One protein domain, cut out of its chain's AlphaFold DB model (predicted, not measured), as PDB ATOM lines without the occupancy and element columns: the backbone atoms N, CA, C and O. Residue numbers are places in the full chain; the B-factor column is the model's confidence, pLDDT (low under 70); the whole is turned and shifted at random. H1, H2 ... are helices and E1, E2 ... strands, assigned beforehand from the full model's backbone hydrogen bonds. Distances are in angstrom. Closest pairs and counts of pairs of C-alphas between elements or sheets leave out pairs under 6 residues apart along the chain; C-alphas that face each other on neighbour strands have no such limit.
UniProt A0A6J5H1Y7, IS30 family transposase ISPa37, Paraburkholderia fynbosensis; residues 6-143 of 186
ATOM      1  N   LYS A   6      -9.525 241.405  -3.083       71.81
ATOM      2  CA  LYS A   6     -10.249 242.610  -3.517       71.81
ATOM      3  C   LYS A   6     -10.541 243.590  -2.371       71.81
ATOM      4  O   LYS A   6     -10.508 244.804  -2.564       71.81
ATOM      5  N   GLN A   7     -10.805 243.086  -1.167       72.19
ATOM      6  CA  GLN A   7     -11.073 243.916   0.009       72.19
ATOM      7  C   GLN A   7      -9.787 244.507   0.600       72.19
ATOM      8  O   GLN A   7      -9.787 245.659   1.029       72.19
ATOM      9  N   VAL A   8      -8.681 243.756   0.571       73.69
ATOM     10  CA  VAL A   8      -7.353 244.268   0.959       73.69
ATOM     11  C   VAL A   8      -6.936 245.407   0.036       73.69
ATOM     12  O   VAL A   8      -6.506 246.454   0.522       73.69
ATOM     13  N   TYR A   9      -7.141 245.241  -1.271       79.88
ATOM     14  CA  TYR A   9      -6.860 246.284  -2.252       79.88
ATOM     15  C   TYR A   9      -7.675 247.552  -1.997       79.88
ATOM     16  O   TYR A   9      -7.105 248.635  -1.923       79.88
ATOM     17  N   ARG A  10      -8.988 247.433  -1.759       79.81
ATOM     18  CA  ARG A  10      -9.846 248.593  -1.463       79.81
ATOM     19  C   ARG A  10      -9.378 249.382  -0.236       79.81
ATOM     20  O   ARG A  10      -9.447 250.602  -0.235       79.81
ATOM     21  N   LEU A  11      -8.914 248.684   0.799       76.44
ATOM     22  CA  LEU A  11      -8.508 249.304   2.060       76.44
ATOM     23  C   LEU A  11      -7.080 249.857   2.046       76.44
ATOM     24  O   LEU A  11      -6.801 250.815   2.754       76.44
ATOM     25  N   THR A  12      -6.168 249.239   1.293       78.12
ATOM     26  CA  THR A  12      -4.725 249.546   1.365       78.12
ATOM     27  C   THR A  12      -4.150 250.122   0.069       78.12
ATOM     28  O   THR A  12      -3.019 250.608   0.059       78.12
ATOM     29  N   GLY A  13      -4.910 250.073  -1.030       80.38
ATOM     30  CA  GLY A  13      -4.472 250.466  -2.371       80.38
ATOM     31  C   GLY A  13      -3.397 249.552  -2.966       80.38
ATOM     32  O   GLY A  13      -2.680 249.973  -3.870       80.38
ATOM     33  N   ARG A  14      -3.227 248.338  -2.427       79.50
ATOM     34  CA  ARG A  14      -2.222 247.363  -2.869       79.50
ATOM     35  C   ARG A  14      -2.762 245.940  -2.849       79.50
ATOM     36  O   ARG A  14      -3.673 245.620  -2.085       79.50
ATOM     37  N   ASP A  15      -2.123 245.069  -3.616       79.00
ATOM     38  CA  ASP A  15      -2.446 243.649  -3.609       79.00
ATOM     39  C   ASP A  15      -2.140 242.983  -2.261       79.00
ATOM     40  O   ASP A  15      -1.338 243.451  -1.433       79.00
ATOM     41  N   ALA A  16      -2.812 241.854  -2.035       74.50
ATOM     42  CA  ALA A  16      -2.532 240.991  -0.902       74.50
ATOM     43  C   ALA A  16      -1.092 240.466  -1.004       74.50
ATOM     44  O   ALA A  16      -0.680 239.903  -2.013       74.50
ATOM     45  N   MET A  17      -0.314 240.653   0.062       74.19
ATOM     46  CA  MET A  17       1.054 240.149   0.133       74.19
ATOM     47  C   MET A  17       1.101 238.836   0.899       74.19
ATOM     48  O   MET A  17       0.536 238.730   1.989       74.19
ATOM     49  N   TYR A  18       1.899 237.897   0.398       70.44
ATOM     50  CA  TYR A  18       2.348 236.759   1.189       70.44
ATOM     51  C   TYR A  18       3.145 237.252   2.407       70.44
ATOM     52  O   TYR A  18       4.180 237.913   2.244       70.44
ATOM     53  N   SER A  19       2.653 236.953   3.614       64.38
ATOM     54  CA  SER A  19       3.335 237.247   4.881       64.38
ATOM     55  C   SER A  19       4.159 236.025   5.296       64.38
ATOM     56  O   SER A  19       3.566 235.022   5.681       64.38
ATOM     57  N   PRO A  20       5.500 236.074   5.221       61.50
ATOM     58  CA  PRO A  20       6.368 234.897   5.340       61.50
ATOM     59  C   PRO A  20       6.590 234.419   6.791       61.50
ATOM     60  O   PRO A  20       7.617 233.824   7.086       61.50
ATOM     61  N   GLY A  21       5.664 234.694   7.714       72.06
ATOM     62  CA  GLY A  21       5.882 234.506   9.153       72.06
ATOM     63  C   GLY A  21       6.563 235.716   9.800       72.06
ATOM     64  O   GLY A  21       6.235 236.858   9.468       72.06
ATOM     65  N   ALA A  22       7.471 235.478  10.752       71.56
ATOM     66  CA  ALA A  22       8.227 236.544  11.409       71.56
ATOM     67  C   ALA A  22       9.077 237.316  10.375       71.56
ATOM     68  O   ALA A  22       9.761 236.686   9.564       71.56
ATOM     69  N   PRO A  23       9.036 238.663  10.361       72.81
ATOM     70  CA  PRO A  23       9.876 239.450   9.468       72.81
ATOM     71  C   PRO A  23      11.362 239.123   9.646       72.81
ATOM     72  O   PRO A  23      11.829 238.923  10.765       72.81
ATOM     73  N   SER A  24      12.113 239.105   8.543       73.12
ATOM     74  CA  SER A  24      13.576 239.055   8.604       73.12
ATOM     75  C   SER A  24      14.121 240.266   9.364       73.12
ATOM     76  O   SER A  24      13.478 241.318   9.377       73.12
ATOM     77  N   LEU A  25      15.329 240.140   9.923       76.56
ATOM     78  CA  LEU A  25      16.047 241.272  10.514       76.56
ATOM     79  C   LEU A  25      16.054 242.466   9.547       76.56
ATOM     80  O   LEU A  25      16.217 242.293   8.334       76.56
ATOM     81  N   GLY A  26      15.826 243.660  10.094       77.56
ATOM     82  CA  GLY A  26      15.682 244.880   9.304       77.56
ATOM     83  C   GLY A  26      16.973 245.257   8.582       77.56
ATOM     84  O   GLY A  26      18.075 244.973   9.061       77.56
ATOM     85  N   ARG A  27      16.848 245.968   7.453       82.00
ATOM     86  CA  ARG A  27      18.009 246.426   6.667       82.00
ATOM     87  C   ARG A  27      18.989 247.255   7.481       82.00
ATOM     88  O   ARG A  27      20.168 247.233   7.169       82.00
ATOM     89  N   GLU A  28      18.519 247.981   8.493       84.31
ATOM     90  CA  GLU A  28      19.374 248.788   9.369       84.31
ATOM     91  C   GLU A  28      20.328 247.927  10.213       84.31
ATOM     92  O   GLU A  28      21.473 248.308  10.438       84.31
ATOM     93  N   ILE A  29      19.897 246.732  10.624       88.50
ATOM     94  CA  ILE A  29      20.750 245.776  11.342       88.50
ATOM     95  C   ILE A  29      21.800 245.207  10.378       88.50
ATOM     96  O   ILE A  29      22.994 245.238  10.670       88.50
ATOM     97  N   GLU A  30      21.375 244.779   9.184       88.56
ATOM     98  CA  GLU A  30      22.292 244.344   8.117       88.56
ATOM     99  C   GLU A  30      23.256 245.483   7.711       88.56
ATOM    100  O   GLU A  30      24.415 245.236   7.392       88.56
ATOM    101  N   ARG A  31      22.828 246.753   7.776       87.94
ATOM    102  CA  ARG A  31      23.664 247.945   7.538       87.94
ATOM    103  C   ARG A  31      24.835 248.004   8.515       87.94
ATOM    104  O   ARG A  31      25.981 248.125   8.090       87.94
ATOM    105  N   ARG A  32      24.546 247.896   9.816       90.31
ATOM    106  CA  ARG A  32      25.559 247.911  10.883       90.31
ATOM    107  C   ARG A  32      26.534 246.744  10.740       90.31
ATOM    108  O   ARG A  32      27.731 246.949  10.904       90.31
ATOM    109  N   PHE A  33      26.049 245.564  10.345       92.00
ATOM    110  CA  PHE A  33      26.910 244.423  10.016       92.00
ATOM    111  C   PHE A  33      27.943 244.780   8.936       92.00
ATOM    112  O   PHE A  33      29.136 244.550   9.112       92.00
ATOM    113  N   TRP A  34      27.513 245.398   7.833       90.94
ATOM    114  CA  TRP A  34      28.427 245.788   6.755       90.94
ATOM    115  C   TRP A  34      29.379 246.926   7.138       90.94
ATOM    116  O   TRP A  34      30.495 246.966   6.627       90.94
ATOM    117  N   GLN A  35      28.977 247.821   8.047       90.38
ATOM    118  CA  GLN A  35      29.895 248.805   8.630       90.38
ATOM    119  C   GLN A  35      31.011 248.121   9.428       90.38
ATOM    120  O   GLN A  35      32.159 248.533   9.315       90.38
ATOM    121  N   GLN A  36      30.683 247.066  10.178       91.81
ATOM    122  CA  GLN A  36      31.662 246.263  10.909       91.81
ATOM    123  C   GLN A  36      32.591 245.500   9.957       91.81
ATOM    124  O   GLN A  36      33.800 245.610  10.083       91.81
ATOM    125  N   ILE A  37      32.067 244.821   8.934       91.06
ATOM    126  CA  ILE A  37      32.906 244.160   7.913       91.06
ATOM    127  C   ILE A  37      33.895 245.135   7.256       91.06
ATOM    128  O   ILE A  37      35.043 244.776   7.002       91.06
ATOM    129  N   ALA A  38      33.477 246.378   7.000       88.69
ATOM    130  CA  ALA A  38      34.329 247.386   6.375       88.69
ATOM    131  C   ALA A  38      35.549 247.793   7.227       88.69
ATOM    132  O   ALA A  38      36.488 248.364   6.680       88.69
ATOM    133  N   THR A  39      35.567 247.491   8.531       89.56
ATOM    134  CA  THR A  39      36.746 247.708   9.390       89.56
ATOM    135  C   THR A  39      37.793 246.595   9.258       89.56
ATOM    136  O   THR A  39      38.881 246.716   9.813       89.56
ATOM    137  N   GLY A  40      37.490 245.527   8.509       89.31
ATOM    138  CA  GLY A  40      38.396 244.402   8.263       89.31
ATOM    139  C   GLY A  40      38.225 243.219   9.220       89.31
ATOM    140  O   GLY A  40      39.030 242.290   9.184       89.31
ATOM    141  N   ILE A  41      37.194 243.219  10.071       92.12
ATOM    142  CA  ILE A  41      36.908 242.091  10.972       92.12
ATOM    143  C   ILE A  41      36.114 240.975  10.276       92.12
ATOM    144  O   ILE A  41      35.455 241.193   9.258       92.12
ATOM    145  N   THR A  42      36.180 239.756  10.826       92.12
ATOM    146  CA  THR A  42      35.503 238.582  10.247       92.12
ATOM    147  C   THR A  42      33.982 238.696  10.340       92.12
ATOM    148  O   THR A  42      33.451 239.422  11.187       92.12
ATOM    149  N   SER A  43      33.264 237.939   9.502       91.50
ATOM    150  CA  SER A  43      31.798 237.868   9.545       91.50
ATOM    151  C   SER A  43      31.261 237.484  10.908       91.50
ATOM    152  O   SER A  43      30.202 237.969  11.299       91.50
ATOM    153  N   GLU A  44      31.997 236.659  11.643       92.94
ATOM    154  CA  GLU A  44      31.554 236.195  12.941       92.94
ATOM    155  C   GLU A  44      31.646 237.326  13.979       92.94
ATOM    156  O   GLU A  44      30.683 237.691  14.657       92.94
ATOM    157  N   LYS A  45      32.805 237.983  14.043       94.00
ATOM    158  CA  LYS A  45      32.998 239.125  14.943       94.00
ATOM    159  C   LYS A  45      32.058 240.280  14.603       94.00
ATOM    160  O   LYS A  45      31.546 240.947  15.498       94.00
ATOM    161  N   ALA A  46      31.790 240.498  13.316       93.81
ATOM    162  CA  ALA A  46      30.864 241.530  12.870       93.81
ATOM    163  C   ALA A  46      29.419 241.245  13.304       93.81
ATOM    164  O   ALA A  46      28.712 242.183  13.665       93.81
ATOM    165  N   ALA A  47      28.976 239.982  13.280       94.75
ATOM    166  CA  ALA A  47      27.641 239.591  13.731       94.75
ATOM    167  C   ALA A  47      27.487 239.745  15.248       94.75
ATOM    168  O   ALA A  47      26.505 240.325  15.712       94.75
ATOM    169  N   GLU A  48      28.490 239.300  16.004       95.12
ATOM    170  CA  GLU A  48      28.545 239.462  17.456       95.12
ATOM    171  C   GLU A  48      28.473 240.939  17.864       95.12
ATOM    172  O   GLU A  48      27.634 241.312  18.681       95.12
ATOM    173  N   ALA A  49      29.261 241.801  17.212       94.50
ATOM    174  CA  ALA A  49      29.308 243.237  17.492       94.50
ATOM    175  C   ALA A  49      27.957 243.958  17.322       94.50
ATOM    176  O   ALA A  49      27.753 245.032  17.888       94.50
ATOM    177  N   ILE A  50      27.030 243.397  16.539       93.81
ATOM    178  CA  ILE A  50      25.693 243.970  16.321       93.81
ATOM    179  C   ILE A  50      24.570 243.168  16.996       93.81
ATOM    180  O   ILE A  50      23.396 243.459  16.756       93.81
ATOM    181  N   GLY A  51      24.910 242.159  17.805       93.25
ATOM    182  CA  GLY A  51      23.942 241.326  18.523       93.25
ATOM    183  C   GLY A  51      23.154 240.364  17.630       93.25
ATOM    184  O   GLY A  51      21.993 240.069  17.910       93.25
ATOM    185  N   VAL A  52      23.748 239.891  16.533       93.00
ATOM    186  CA  VAL A  52      23.133 238.932  15.603       93.00
ATOM    187  C   VAL A  52      23.866 237.594  15.671       93.00
ATOM    188  O   VAL A  52      25.069 237.538  15.903       93.00
ATOM    189  N   SER A  53      23.147 236.488  15.460       93.88
ATOM    190  CA  SER A  53      23.765 235.162  15.479       93.88
ATOM    191  C   SER A  53      24.801 234.991  14.364       93.88
ATOM    192  O   SER A  53      24.620 235.457  13.234       93.88
ATOM    193  N   GLN A  54      25.853 234.228  14.665       93.69
ATOM    194  CA  GLN A  54      26.949 233.965  13.730       93.69
ATOM    195  C   GLN A  54      26.465 233.389  12.396       93.69
ATOM    196  O   GLN A  54      26.839 233.861  11.324       93.69
ATOM    197  N   ALA A  55      25.520 232.446  12.451       92.19
ATOM    198  CA  ALA A  55      24.931 231.832  11.265       92.19
ATOM    199  C   ALA A  55      24.247 232.844  10.324       92.19
ATOM    200  O   ALA A  55      24.250 232.659   9.103       92.19
ATOM    201  N   VAL A  56      23.654 233.913  10.866       91.06
ATOM    202  CA  VAL A  56      23.040 234.977  10.062       91.06
ATOM    203  C   VAL A  56      24.110 235.875   9.447       91.06
ATOM    204  O   VAL A  56      24.020 236.163   8.253       91.06
ATOM    205  N   GLY A  57      25.142 236.247  10.209       91.94
ATOM    206  CA  GLY A  57      26.279 237.021   9.702       91.94
ATOM    207  C   GLY A  57      26.986 236.331   8.536       91.94
ATOM    208  O   GLY A  57      27.105 236.904   7.450       91.94
ATOM    209  N   SER A  58      27.358 235.057   8.701       91.25
ATOM    210  CA  SER A  58      27.987 234.275   7.629       91.25
ATOM    211  C   SER A  58      27.058 234.117   6.413       91.25
ATOM    212  O   SER A  58      27.516 234.110   5.268       91.25
ATOM    213  N   ARG A  59      25.732 234.023   6.618       91.12
ATOM    214  CA  ARG A  59      24.754 233.986   5.516       91.12
ATOM    215  C   ARG A  59      24.708 235.309   4.756       91.12
ATOM    216  O   ARG A  59      24.733 235.282   3.527       91.12
ATOM    217  N   TRP A  60      24.652 236.443   5.452       89.81
ATOM    218  CA  TRP A  60      24.686 237.763   4.821       89.81
ATOM    219  C   TRP A  60      25.958 237.970   4.015       89.81
ATOM    220  O   TRP A  60      25.873 238.375   2.854       89.81
ATOM    221  N   PHE A  61      27.109 237.622   4.588       90.06
ATOM    222  CA  PHE A  61      28.391 237.716   3.902       90.06
ATOM    223  C   PHE A  61      28.391 236.909   2.594       90.06
ATOM    224  O   PHE A  61      28.654 237.467   1.525       90.06
ATOM    225  N   ARG A  62      27.991 235.629   2.654       88.62
ATOM    226  CA  ARG A  62      27.920 234.737   1.483       88.62
ATOM    227  C   ARG A  62      26.925 235.233   0.431       88.62
ATOM    228  O   ARG A  62      27.260 235.293  -0.745       88.62
ATOM    229  N   TYR A  63      25.718 235.634   0.836       85.88
ATOM    230  CA  TYR A  63      24.674 236.098  -0.089       85.88
ATOM    231  C   TYR A  63      25.046 237.376  -0.842       85.88
ATOM    232  O   TYR A  63      24.509 237.627  -1.920       85.88
ATOM    233  N   ARG A  64      25.939 238.197  -0.284       83.94
ATOM    234  CA  ARG A  64      26.428 239.422  -0.929       83.94
ATOM    235  C   ARG A  64      27.823 239.273  -1.539       83.94
ATOM    236  O   ARG A  64      28.339 240.255  -2.066       83.94
ATOM    237  N   GLY A  65      28.435 238.089  -1.457       84.56
ATOM    238  CA  GLY A  65      29.789 237.841  -1.957       84.56
ATOM    239  C   GLY A  65      30.863 238.694  -1.276       84.56
ATOM    240  O   GLY A  65      31.843 239.051  -1.915       84.56
ATOM    241  N   GLY A  66      30.653 239.084  -0.013       82.12
ATOM    242  CA  GLY A  66      31.597 239.916   0.740       82.12
ATOM    243  C   GLY A  66      31.658 241.396   0.341       82.12
ATOM    244  O   GLY A  66      32.507 242.113   0.862       82.12
ATOM    245  N   ILE A  67      30.771 241.888  -0.538       78.12
ATOM    246  CA  ILE A  67      30.819 243.281  -1.014       78.12
ATOM    247  C   ILE A  67      29.671 244.128  -0.424       78.12
ATOM    248  O   ILE A  67      28.494 243.833  -0.668       78.12
ATOM    249  N   PRO A  68      29.960 245.253   0.262       67.44
ATOM    250  CA  PRO A  68      28.951 246.140   0.846       67.44
ATOM    251  C   PRO A  68      28.364 247.123  -0.191       67.44
ATOM    252  O   PRO A  68      28.341 248.329   0.030       67.44
ATOM    253  N   LEU A  69      27.882 246.630  -1.341       60.66
ATOM    254  CA  LEU A  69      27.664 247.414  -2.578       60.66
ATOM    255  C   LEU A  69      26.790 248.689  -2.482       60.66
ATOM    256  O   LEU A  69      26.789 249.471  -3.427       60.66
ATOM    257  N   PHE A  70      26.012 248.915  -1.416       61.28
ATOM    258  CA  PHE A  70      25.102 250.075  -1.326       61.28
ATOM    259  C   PHE A  70      24.519 250.352   0.075       61.28
ATOM    260  O   PHE A  70      23.602 251.162   0.209       61.28
ATOM    261  N   MET A  71      24.991 249.670   1.124       64.75
ATOM    262  CA  MET A  71      24.339 249.641   2.446       64.75
ATOM    263  C   MET A  71      25.110 250.454   3.499       64.75
ATOM    264  O   MET A  71      25.138 250.066   4.653       64.75
ATOM    265  N   SER A  72      25.783 251.554   3.152       60.78
ATOM    266  CA  SER A  72      26.483 252.367   4.167       60.78
ATOM    267  C   SER A  72      25.610 253.489   4.722       60.78
ATOM    268  O   SER A  72      25.616 253.737   5.928       60.78
ATOM    269  N   LYS A  73      24.814 254.148   3.873       70.44
ATOM    270  CA  LYS A  73      24.006 255.296   4.292       70.44
ATOM    271  C   LYS A  73      22.704 254.832   4.957       70.44
ATOM    272  O   LYS A  73      21.983 254.033   4.354       70.44
ATOM    273  N   PRO A  74      22.394 255.307   6.177       72.62
ATOM    274  CA  PRO A  74      21.104 255.042   6.795       72.62
ATOM    275  C   PRO A  74      19.983 255.653   5.952       72.62
ATOM    276  O   PRO A  74      20.190 256.600   5.188       72.62
ATOM    277  N   VAL A  75      18.778 255.106   6.098       71.75
ATOM    278  CA  VAL A  75      17.580 255.698   5.502       71.75
ATOM    279  C   VAL A  75      17.347 257.051   6.176       71.75
ATOM    280  O   VAL A  75      16.931 257.104   7.327       71.75
ATOM    281  N   ALA A  76      17.644 258.140   5.467       68.31
ATOM    282  CA  ALA A  76      17.510 259.502   5.975       68.31
ATOM    283  C   ALA A  76      16.663 260.378   5.040       68.31
ATOM    284  O   ALA A  76      16.526 260.114   3.840       68.31
ATOM    285  N   GLY A  77      16.087 261.441   5.602       79.31
ATOM    286  CA  GLY A  77      15.343 262.452   4.856       79.31
ATOM    287  C   GLY A  77      13.921 262.019   4.506       79.31
ATOM    288  O   GLY A  77      13.035 262.046   5.356       79.31
ATOM    289  N   ARG A  78      13.681 261.663   3.237       82.38
ATOM    290  CA  ARG A  78      12.331 261.486   2.653       82.38
ATOM    291  C   ARG A  78      11.512 260.343   3.268       82.38
ATOM    292  O   ARG A  78      10.284 260.396   3.227       82.38
ATOM    293  N   TYR A  79      12.163 259.295   3.762       86.81
ATOM    294  CA  TYR A  79      11.503 258.070   4.219       86.81
ATOM    295  C   TYR A  79      11.399 258.020   5.747       86.81
ATOM    296  O   TYR A  79      12.262 258.557   6.435       86.81
ATOM    297  N   LEU A  80      10.359 257.346   6.253       91.00
ATOM    298  CA  LEU A  80      10.211 257.065   7.683       91.00
ATOM    299  C   LEU A  80      11.247 256.028   8.129       91.00
ATOM    300  O   LEU A  80      11.331 254.940   7.544       91.00
ATOM    301  N   SER A  81      11.987 256.383   9.172       90.56
ATOM    302  CA  SER A  81      12.859 255.514   9.954       90.56
ATOM    303  C   SER A  81      12.053 254.505  10.776       90.56
ATOM    304  O   SER A  81      10.834 254.614  10.911       90.56
ATOM    305  N   PHE A  82      12.738 253.507  11.333       90.12
ATOM    306  CA  PHE A  82      12.089 252.529  12.201       90.12
ATOM    307  C   PHE A  82      11.541 253.168  13.486       90.12
ATOM    308  O   PHE A  82      10.384 252.933  13.811       90.12
ATOM    309  N   ALA A  83      12.315 254.049  14.130       91.44
ATOM    310  CA  ALA A  83      11.892 254.761  15.337       91.44
ATOM    311  C   ALA A  83      10.612 255.586  15.105       91.44
ATOM    312  O   ALA A  83       9.678 255.522  15.894       91.44
ATOM    313  N   GLU A  84      10.505 256.281  13.966       94.06
ATOM    314  CA  GLU A  84       9.273 257.003  13.619       94.06
ATOM    315  C   GLU A  84       8.074 256.062  13.427       94.06
ATOM    316  O   GLU A  84       6.945 256.437  13.728       94.06
ATOM    317  N   ARG A  85       8.284 254.836  12.927       94.44
ATOM    318  CA  ARG A  85       7.205 253.838  12.808       94.44
ATOM    319  C   ARG A  85       6.784 253.290  14.165       94.44
ATOM    320  O   ARG A  85       5.606 252.992  14.337       94.44
ATOM    321  N   GLU A  86       7.721 253.124  15.093       95.25
ATOM    322  CA  GLU A  86       7.407 252.751  16.476       95.25
ATOM    323  C   GLU A  86       6.571 253.840  17.145       95.25
ATOM    324  O   GLU A  86       5.508 253.534  17.680       95.25
ATOM    325  N   GLU A  87       6.957 255.105  16.983       96.38
ATOM    326  CA  GLU A  87       6.204 256.247  17.503       96.38
ATOM    327  C   GLU A  87       4.786 256.318  16.909       96.38
ATOM    328  O   GLU A  87       3.801 256.423  17.637       96.38
ATOM    329  N   ILE A  88       4.643 256.149  15.585       95.94
ATOM    330  CA  ILE A  88       3.322 256.058  14.935       95.94
ATOM    331  C   ILE A  88       2.487 254.921  15.538       95.94
ATOM    332  O   ILE A  88       1.282 255.090  15.723       95.94
ATOM    333  N   ALA A  89       3.091 253.766  15.832       94.50
ATOM    334  CA  ALA A  89       2.370 252.636  16.412       94.50
ATOM    335  C   ALA A  89       1.866 252.941  17.828       94.50
ATOM    336  O   ALA A  89       0.702 252.665  18.116       94.50
ATOM    337  N   LEU A  90       2.701 253.546  18.676       95.88
ATOM    338  CA  LEU A  90       2.328 253.932  20.039       95.88
ATOM    339  C   LEU A  90       1.202 254.971  20.039       95.88
ATOM    340  O   LEU A  90       0.157 254.748  20.653       95.88
ATOM    341  N   LEU A  91       1.370 256.060  19.288       95.50
ATOM    342  CA  LEU A  91       0.380 257.138  19.221       95.50
ATOM    343  C   LEU A  91      -0.934 256.672  18.574       95.50
ATOM    344  O   LEU A  91      -2.015 257.095  18.978       95.50
ATOM    345  N   SER A  92      -0.869 255.754  17.603       92.19
ATOM    346  CA  SER A  92      -2.072 255.160  17.010       92.19
ATOM    347  C   SER A  92      -2.852 254.300  18.006       92.19
ATOM    348  O   SER A  92      -4.079 254.290  17.936       92.19
ATOM    349  N   VAL A  93      -2.181 253.575  18.909       92.44
ATOM    350  CA  VAL A  93      -2.846 252.781  19.962       92.44
ATOM    351  C   VAL A  93      -3.479 253.683  21.022       92.44
ATOM    352  O   VAL A  93      -4.545 253.360  21.535       92.44
ATOM    353  N   GLN A  94      -2.881 254.846  21.289       94.25
ATOM    354  CA  GLN A  94      -3.466 255.885  22.146       94.25
ATOM    355  C   GLN A  94      -4.693 256.577  21.515       94.25
ATOM    356  O   GLN A  94      -5.344 257.383  22.171       94.25
ATOM    357  N   GLY A  95      -5.024 256.273  20.255       92.62
ATOM    358  CA  GLY A  95      -6.194 256.816  19.566       92.62
ATOM    359  C   GLY A  95      -5.987 258.196  18.936       92.62
ATOM    360  O   GLY A  95      -6.963 258.804  18.501       92.62
ATOM    361  N   LEU A  96      -4.745 258.690  18.848       95.44
ATOM    362  CA  LEU A  96      -4.466 259.993  18.242       95.44
ATOM    363  C   LEU A  96      -4.762 259.994  16.738       95.44
ATOM    364  O   LEU A  96      -4.528 259.022  16.011       95.44
ATOM    365  N   GLY A  97      -5.226 261.141  16.242       94.56
ATOM    366  CA  GLY A  97      -5.515 261.323  14.823       94.56
ATOM    367  C   GLY A  97      -4.249 261.476  13.972       94.56
ATOM    368  O   GLY A  97      -3.214 261.962  14.424       94.56
ATOM    369  N   VAL A  98      -4.343 261.174  12.670       96.75
ATOM    370  CA  VAL A  98      -3.227 261.284  11.699       96.75
ATOM    371  C   VAL A  98      -2.491 262.630  11.765       96.75
ATOM    372  O   VAL A  98      -1.267 262.671  11.666       96.75
ATOM    373  N   ARG A  99      -3.228 263.741  11.902       97.62
ATOM    374  CA  ARG A  99      -2.647 265.094  11.957       97.62
ATOM    375  C   ARG A  99      -1.856 265.333  13.242       97.62
ATOM    376  O   ARG A  99      -0.845 266.024  13.202       97.62
ATOM    377  N   GLU A 100      -2.307 264.770  14.358       97.44
ATOM    378  CA  GLU A 100      -1.635 264.895  15.650       97.44
ATOM    379  C   GLU A 100      -0.380 264.040  15.681       97.44
ATOM    380  O   GLU A 100       0.681 264.555  16.024       97.44
ATOM    381  N   ILE A 101      -0.472 262.787  15.224       97.31
ATOM    382  CA  ILE A 101       0.685 261.898  15.061       97.31
ATOM    383  C   ILE A 101       1.749 262.585  14.203       97.31
ATOM    384  O   ILE A 101       2.909 262.667  14.589       97.31
ATOM    385  N   ALA A 102       1.346 263.146  13.059       96.69
ATOM    386  CA  ALA A 102       2.248 263.849  12.155       96.69
ATOM    387  C   ALA A 102       2.957 265.041  12.817       96.69
ATOM    388  O   ALA A 102       4.140 265.255  12.561       96.69
ATOM    389  N   ARG A 103       2.260 265.778  13.692       97.12
ATOM    390  CA  ARG A 103       2.841 266.883  14.464       97.12
ATOM    391  C   ARG A 103       3.882 266.388  15.470       97.12
ATOM    392  O   ARG A 103       4.942 266.993  15.547       97.12
ATOM    393  N   HIS A 104       3.609 265.284  16.172       95.94
ATOM    394  CA  HIS A 104       4.537 264.700  17.152       95.94
ATOM    395  C   HIS A 104       5.849 264.249  16.502       95.94
ATOM    396  O   HIS A 104       6.922 264.540  17.017       95.94
ATOM    397  N   ILE A 105       5.776 263.603  15.335       94.38
ATOM    398  CA  ILE A 105       6.968 263.096  14.636       94.38
ATOM    399  C   ILE A 105       7.599 264.108  13.662       94.38
ATOM    400  O   ILE A 105       8.535 263.766  12.942       94.38
ATOM    401  N   GLY A 106       7.061 265.329  13.558       93.94
ATOM    402  CA  GLY A 106       7.570 266.359  12.644       93.94
ATOM    403  C   GLY A 106       7.445 266.008  11.153       93.94
ATOM    404  O   GLY A 106       8.317 266.343  10.351       93.94
ATOM    405  N   ARG A 107       6.375 265.309  10.749       94.88
ATOM    406  CA  ARG A 107       6.134 264.882   9.356       94.88
ATOM    407  C   ARG A 107       4.844 265.456   8.786       94.88
ATOM    408  O   ARG A 107       4.000 265.999   9.487       94.88
ATOM    409  N   SER A 108       4.663 265.306   7.472       95.19
ATOM    410  CA  SER A 108       3.395 265.676   6.841       95.19
ATOM    411  C   SER A 108       2.279 264.690   7.235       95.19
ATOM    412  O   SER A 108       2.521 263.475   7.236       95.19
ATOM    413  N   PRO A 109       1.034 265.153   7.462       96.62
ATOM    414  CA  PRO A 109      -0.111 264.265   7.679       96.62
ATOM    415  C   PRO A 109      -0.316 263.261   6.540       96.62
ATOM    416  O   PRO A 109      -0.709 262.118   6.765       96.62
ATOM    417  N   SER A 110       0.016 263.656   5.305       95.06
ATOM    418  CA  SER A 110      -0.067 262.772   4.141       95.06
ATOM    419  C   SER A 110       0.905 261.588   4.227       95.06
ATOM    420  O   SER A 110       0.579 260.496   3.760       95.06
ATOM    421  N   THR A 111       2.070 261.774   4.860       94.75
ATOM    422  CA  THR A 111       3.053 260.710   5.097       94.75
ATOM    423  C   THR A 111       2.485 259.678   6.062       94.75
ATOM    424  O   THR A 111       2.474 258.493   5.734       94.75
ATOM    425  N   VAL A 112       1.958 260.128   7.204       94.88
ATOM    426  CA  VAL A 112       1.371 259.252   8.233       94.88
ATOM    427  C   VAL A 112       0.136 258.522   7.702       94.88
ATOM    428  O   VAL A 112       0.014 257.314   7.875       94.88
ATOM    429  N   SER A 113      -0.743 259.211   6.969       93.38
ATOM    430  CA  SER A 113      -1.905 258.576   6.331       93.38
ATOM    431  C   SER A 113      -1.483 257.463   5.368       93.38
ATOM    432  O   SER A 113      -1.922 256.323   5.501       93.38
ATOM    433  N   ARG A 114      -0.576 257.764   4.426       91.81
ATOM    434  CA  ARG A 114      -0.083 256.781   3.446       91.81
ATOM    435  C   ARG A 114       0.578 255.586   4.121       91.81
ATOM    436  O   ARG A 114       0.464 254.473   3.616       91.81
ATOM    437  N   GLU A 115       1.275 255.829   5.221       93.38
ATOM    438  CA  GLU A 115       1.932 254.811   6.023       93.38
ATOM    439  C   GLU A 115       0.925 253.846   6.659       93.38
ATOM    440  O   GLU A 115       0.972 252.644   6.385       93.38
ATOM    441  N   LEU A 116      -0.029 254.379   7.428       91.19
ATOM    442  CA  LEU A 116      -1.076 253.599   8.090       91.19
ATOM    443  C   LEU A 116      -1.926 252.818   7.078       91.19
ATOM    444  O   LEU A 116      -2.273 251.666   7.317       91.19
ATOM    445  N   THR A 117      -2.202 253.391   5.904       87.81
ATOM    446  CA  THR A 117      -2.973 252.718   4.850       87.81
ATOM    447  C   THR A 117      -2.174 251.617   4.144       87.81
ATOM    448  O   THR A 117      -2.649 250.488   4.004       87.81
ATOM    449  N   ARG A 118      -0.958 251.909   3.664       85.62
ATOM    450  CA  ARG A 118      -0.219 250.979   2.788       85.62
ATOM    451  C   ARG A 118       0.508 249.889   3.566       85.62
ATOM    452  O   ARG A 118       0.576 248.748   3.099       85.62
ATOM    453  N   ASN A 119       1.036 250.214   4.744       88.62
ATOM    454  CA  ASN A 119       1.952 249.347   5.483       88.62
ATOM    455  C   ASN A 119       1.325 248.656   6.705       88.62
ATOM    456  O   ASN A 119       1.978 247.790   7.288       88.62
ATOM    457  N   ALA A 120       0.052 248.915   7.035       84.75
ATOM    458  CA  ALA A 120      -0.662 248.158   8.068       84.75
ATOM    459  C   ALA A 120      -0.606 246.645   7.815       84.75
ATOM    460  O   ALA A 120      -0.725 246.170   6.674       84.75
ATOM    461  N   ALA A 121      -0.400 245.872   8.882       76.62
ATOM    462  CA  ALA A 121      -0.456 244.422   8.846       76.62
ATOM    463  C   ALA A 121      -1.870 243.981   8.464       76.62
ATOM    464  O   ALA A 121      -2.861 244.596   8.835       76.62
ATOM    465  N   THR A 122      -1.956 242.923   7.666       71.94
ATOM    466  CA  THR A 122      -3.231 242.403   7.163       71.94
ATOM    467  C   THR A 122      -3.315 240.947   7.593       71.94
ATOM    468  O   THR A 122      -3.201 240.041   6.774       71.94
ATOM    469  N   ARG A 123      -3.378 240.717   8.908       66.75
ATOM    470  CA  ARG A 123      -3.487 239.374   9.489       66.75
ATOM    471  C   ARG A 123      -4.919 239.181   9.973       66.75
ATOM    472  O   ARG A 123      -5.526 240.108  10.494       66.75
ATOM    473  N   ASN A 124      -5.483 237.999   9.731       61.44
ATOM    474  CA  ASN A 124      -6.843 237.622  10.141       61.44
ATOM    475  C   ASN A 124      -7.962 238.561   9.643       61.44
ATOM    476  O   ASN A 124      -9.049 238.598  10.208       61.44
ATOM    477  N   GLY A 125      -7.718 239.319   8.569       58.91
ATOM    478  CA  GLY A 125      -8.693 240.263   8.021       58.91
ATOM    479  C   GLY A 125      -8.809 241.593   8.776       58.91
ATOM    480  O   GLY A 125      -9.602 242.428   8.343       58.91
ATOM    481  N   CYS A 126      -8.017 241.826   9.830       64.31
ATOM    482  CA  CYS A 126      -7.925 243.118  10.514       64.31
ATOM    483  C   CYS A 126      -6.722 243.933  10.005       64.31
ATOM    484  O   CYS A 126      -5.705 243.365   9.591       64.31
ATOM    485  N   LEU A 127      -6.857 245.263  10.009       71.50
ATOM    486  CA  LEU A 127      -5.749 246.189   9.792       71.50
ATOM    487  C   LEU A 127      -5.171 246.571  11.151       71.50
ATOM    488  O   LEU A 127      -5.660 247.487  11.801       71.50
ATOM    489  N   GLU A 128      -4.133 245.859  11.569       82.88
ATOM    490  CA  GLU A 128      -3.349 246.228  12.747       82.88
ATOM    491  C   GLU A 128      -2.071 246.926  12.293       82.88
ATOM    492  O   GLU A 128      -1.343 246.415  11.437       82.88
ATOM    493  N   TYR A 129      -1.760 248.083  12.865       88.88
ATOM    494  CA  TYR A 129      -0.482 248.727  12.602       88.88
ATOM    495  C   TYR A 129       0.586 248.185  13.558       88.88
ATOM    496  O   TYR A 129       0.469 248.299  14.773       88.88
ATOM    497  N   ARG A 130       1.634 247.567  13.002       89.19
ATOM    498  CA  ARG A 130       2.812 247.092  13.745       89.19
ATOM    499  C   ARG A 130       4.067 247.617  13.063       89.19
ATOM    500  O   ARG A 130       4.273 247.320  11.884       89.19
ATOM    501  N   ALA A 131       4.917 248.328  13.801       91.06
ATOM    502  CA  ALA A 131       6.105 248.990  13.259       91.06
ATOM    503  C   ALA A 131       7.056 248.026  12.527       91.06
ATOM    504  O   ALA A 131       7.482 248.304  11.406       91.06
ATOM    505  N   SER A 132       7.323 246.845  13.098       88.00
ATOM    506  CA  SER A 132       8.189 245.813  12.499       88.00
ATOM    507  C   SER A 132       7.658 245.273  11.169       88.00
ATOM    508  O   SER A 132       8.404 245.135  10.196       88.00
ATOM    509  N   VAL A 133       6.350 245.027  11.083       87.88
ATOM    510  CA  VAL A 133       5.695 244.579   9.844       87.88
ATOM    511  C   VAL A 133       5.687 245.700   8.810       87.88
ATOM    512  O   VAL A 133       5.960 245.452   7.634       87.88
ATOM    513  N   ALA A 134       5.393 246.924   9.241       90.19
ATOM    514  CA  ALA A 134       5.378 248.092   8.378       90.19
ATOM    515  C   ALA A 134       6.763 248.375   7.778       90.19
ATOM    516  O   ALA A 134       6.877 248.598   6.571       90.19
ATOM    517  N   GLN A 135       7.819 248.267   8.588       89.94
ATOM    518  CA  GLN A 135       9.207 248.374   8.145       89.94
ATOM    519  C   GLN A 135       9.545 247.302   7.109       89.94
ATOM    520  O   GLN A 135      10.023 247.624   6.023       89.94
ATOM    521  N   TRP A 136       9.231 246.037   7.390       88.12
ATOM    522  CA  TRP A 136       9.467 244.944   6.447       88.12
ATOM    523  C   TRP A 136       8.726 245.141   5.115       88.12
ATOM    524  O   TRP A 136       9.293 244.904   4.045       88.12
ATOM    525  N   LYS A 137       7.476 245.625   5.148       87.94
ATOM    526  CA  LYS A 137       6.718 245.960   3.931       87.94
ATOM    527  C   LYS A 137       7.364 247.101   3.163       87.94
ATOM    528  O   LYS A 137       7.573 246.961   1.959       87.94
ATOM    529  N   ALA A 138       7.731 248.185   3.844       89.12
ATOM    530  CA  ALA A 138       8.415 249.317   3.233       89.12
ATOM    531  C   ALA A 138       9.722 248.875   2.555       89.12
ATOM    532  O   ALA A 138       9.970 249.208   1.396       89.12
ATOM    533  N   GLU A 139      10.519 248.042   3.225       86.12
ATOM    534  CA  GLU A 139      11.738 247.469   2.663       86.12
ATOM    535  C   GLU A 139      11.454 246.545   1.479       86.12
ATOM    536  O   GLU A 139      12.212 246.543   0.510       86.12
ATOM    537  N   ARG A 140      10.381 245.753   1.511       85.69
ATOM    538  CA  ARG A 140      10.015 244.878   0.392       85.69
ATOM    539  C   ARG A 140       9.553 245.681  -0.821       85.69
ATOM    540  O   ARG A 140      10.013 245.386  -1.919       85.69
ATOM    541  N   PHE A 141       8.731 246.711  -0.631       84.19
ATOM    542  CA  PHE A 141       8.281 247.600  -1.707       84.19
ATOM    543  C   PHE A 141       9.396 248.478  -2.273       84.19
ATOM    544  O   PHE A 141       9.373 248.811  -3.452       84.19
ATOM    545  N   ALA A 142      10.403 248.815  -1.465       84.56
ATOM    546  CA  ALA A 142      11.584 249.522  -1.945       84.56
ATOM    547  C   ALA A 142      12.457 248.662  -2.879       84.56
ATOM    548  O   ALA A 142      13.327 249.195  -3.570       84.56
ATOM    549  N   LYS A 143      12.275 247.331  -2.908       81.69
ATOM    550  CA  LYS A 143      12.971 246.481  -3.880       81.69
ATOM    551  C   LYS A 143      12.410 246.775  -5.270       81.69
ATOM    552  O   LYS A 143      11.225 246.591  -5.521       81.69
TER     553      LYS A 143
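What this domain is: This is residues 6 to 143 of the 186 residues of the protein "IS30 family transposase ISPa37" of Paraburkholderia fynbosensis (UniProt A0A6J5H1Y7). Two lobes lie apart along the longest axis and are joined by two long unnamed stretches, residues 13 to 26 and 64 to 81. The smaller lobe is a knot of three helices, H2, H3 and H4; the larger holds H1 and H5 to H8, with H7 touching H1, H6 and H8, and a small strand hairpin, E1 and E2, at the H1 side. The 138 printed residues are mostly helix by their named elements, which run H1 H2 H3 H4 H5 H6 H7 E1 E2 H8, with E1 and E2 an antiparallel sheet of two. The whole is only just compact, close to loose, with a radius of gyration of the C-alphas of 17.1 A and spans of 47 by 33 by 23 A.

Where its parts are: Strand E1 is residues 121 to 123 and E2 is residues 126 to 128. H7, residues 109 to 119, is 15.2 A long, and H8, residues 131 to 141, is also 15.2 A, ending at C-alpha 141 at (8.281, 247.600, -1.707). H5, residues 82 to 93, is the longest helix at 16.8 A; H6 is residues 98 to 104. H1, residues 6 to 12, begins at C-alpha 6 at (-10.249, 242.610, -3.517). H2, residues 27 to 37, is 15.1 A long and begins at C-alpha 27 at (18.009, 246.426, 6.667); H3 is residues 43 to 49, and H4, residues 54 to 63, is 14.2 A long.

How they stand to each other: In the hairpin E1 and E2, N 121 and O 128 are 2.8 A apart and N 126 and O 123 are 3.1 A apart, within hydrogen-bond range. H7 and E2 are near each other. H7 and H8 touch, about perpendicular at 83 degrees, the closest C-alphas being those of Asn 119 and Ala 134, 4.7 A. H1 touches H7 at C-alphas 12 and 118, 4.9 A, at a shallow tilt of 34 degrees, only just short of steep. H6 touches H7 at C-alphas 99 and 109, 5.0 A, and H5 touches H8 at C-alphas 85 and 131, 5.0 A. H5 only just touches H6, with residues 88 to 92 alone and 3 pairs of C-alphas within 8 A, the closest being 91 and 101, 6.3 A. Farther out, H3 touches H4 at C-alphas 47 and 57, 5.0 A, and H2 at C-alphas 46 and 36, 5.2 A. H2 and H8 are close but not clearly touching, at C-alphas 27 and 139, 7.5 A. In H1 to H8 every O i to N i+4 pair is within hydrogen-bond range.

The domain as a whole: The C-alphas of Gln 7 and Gly 40, the two farthest apart, are 50.2 A from each other. The printed part has no cut, and its long links are H1 to H2 and H4 to H5. The mean pLDDT of the printed part is 85.6; residues 19 to 20, 68 to 72, 76 and 123 to 126 are under 70.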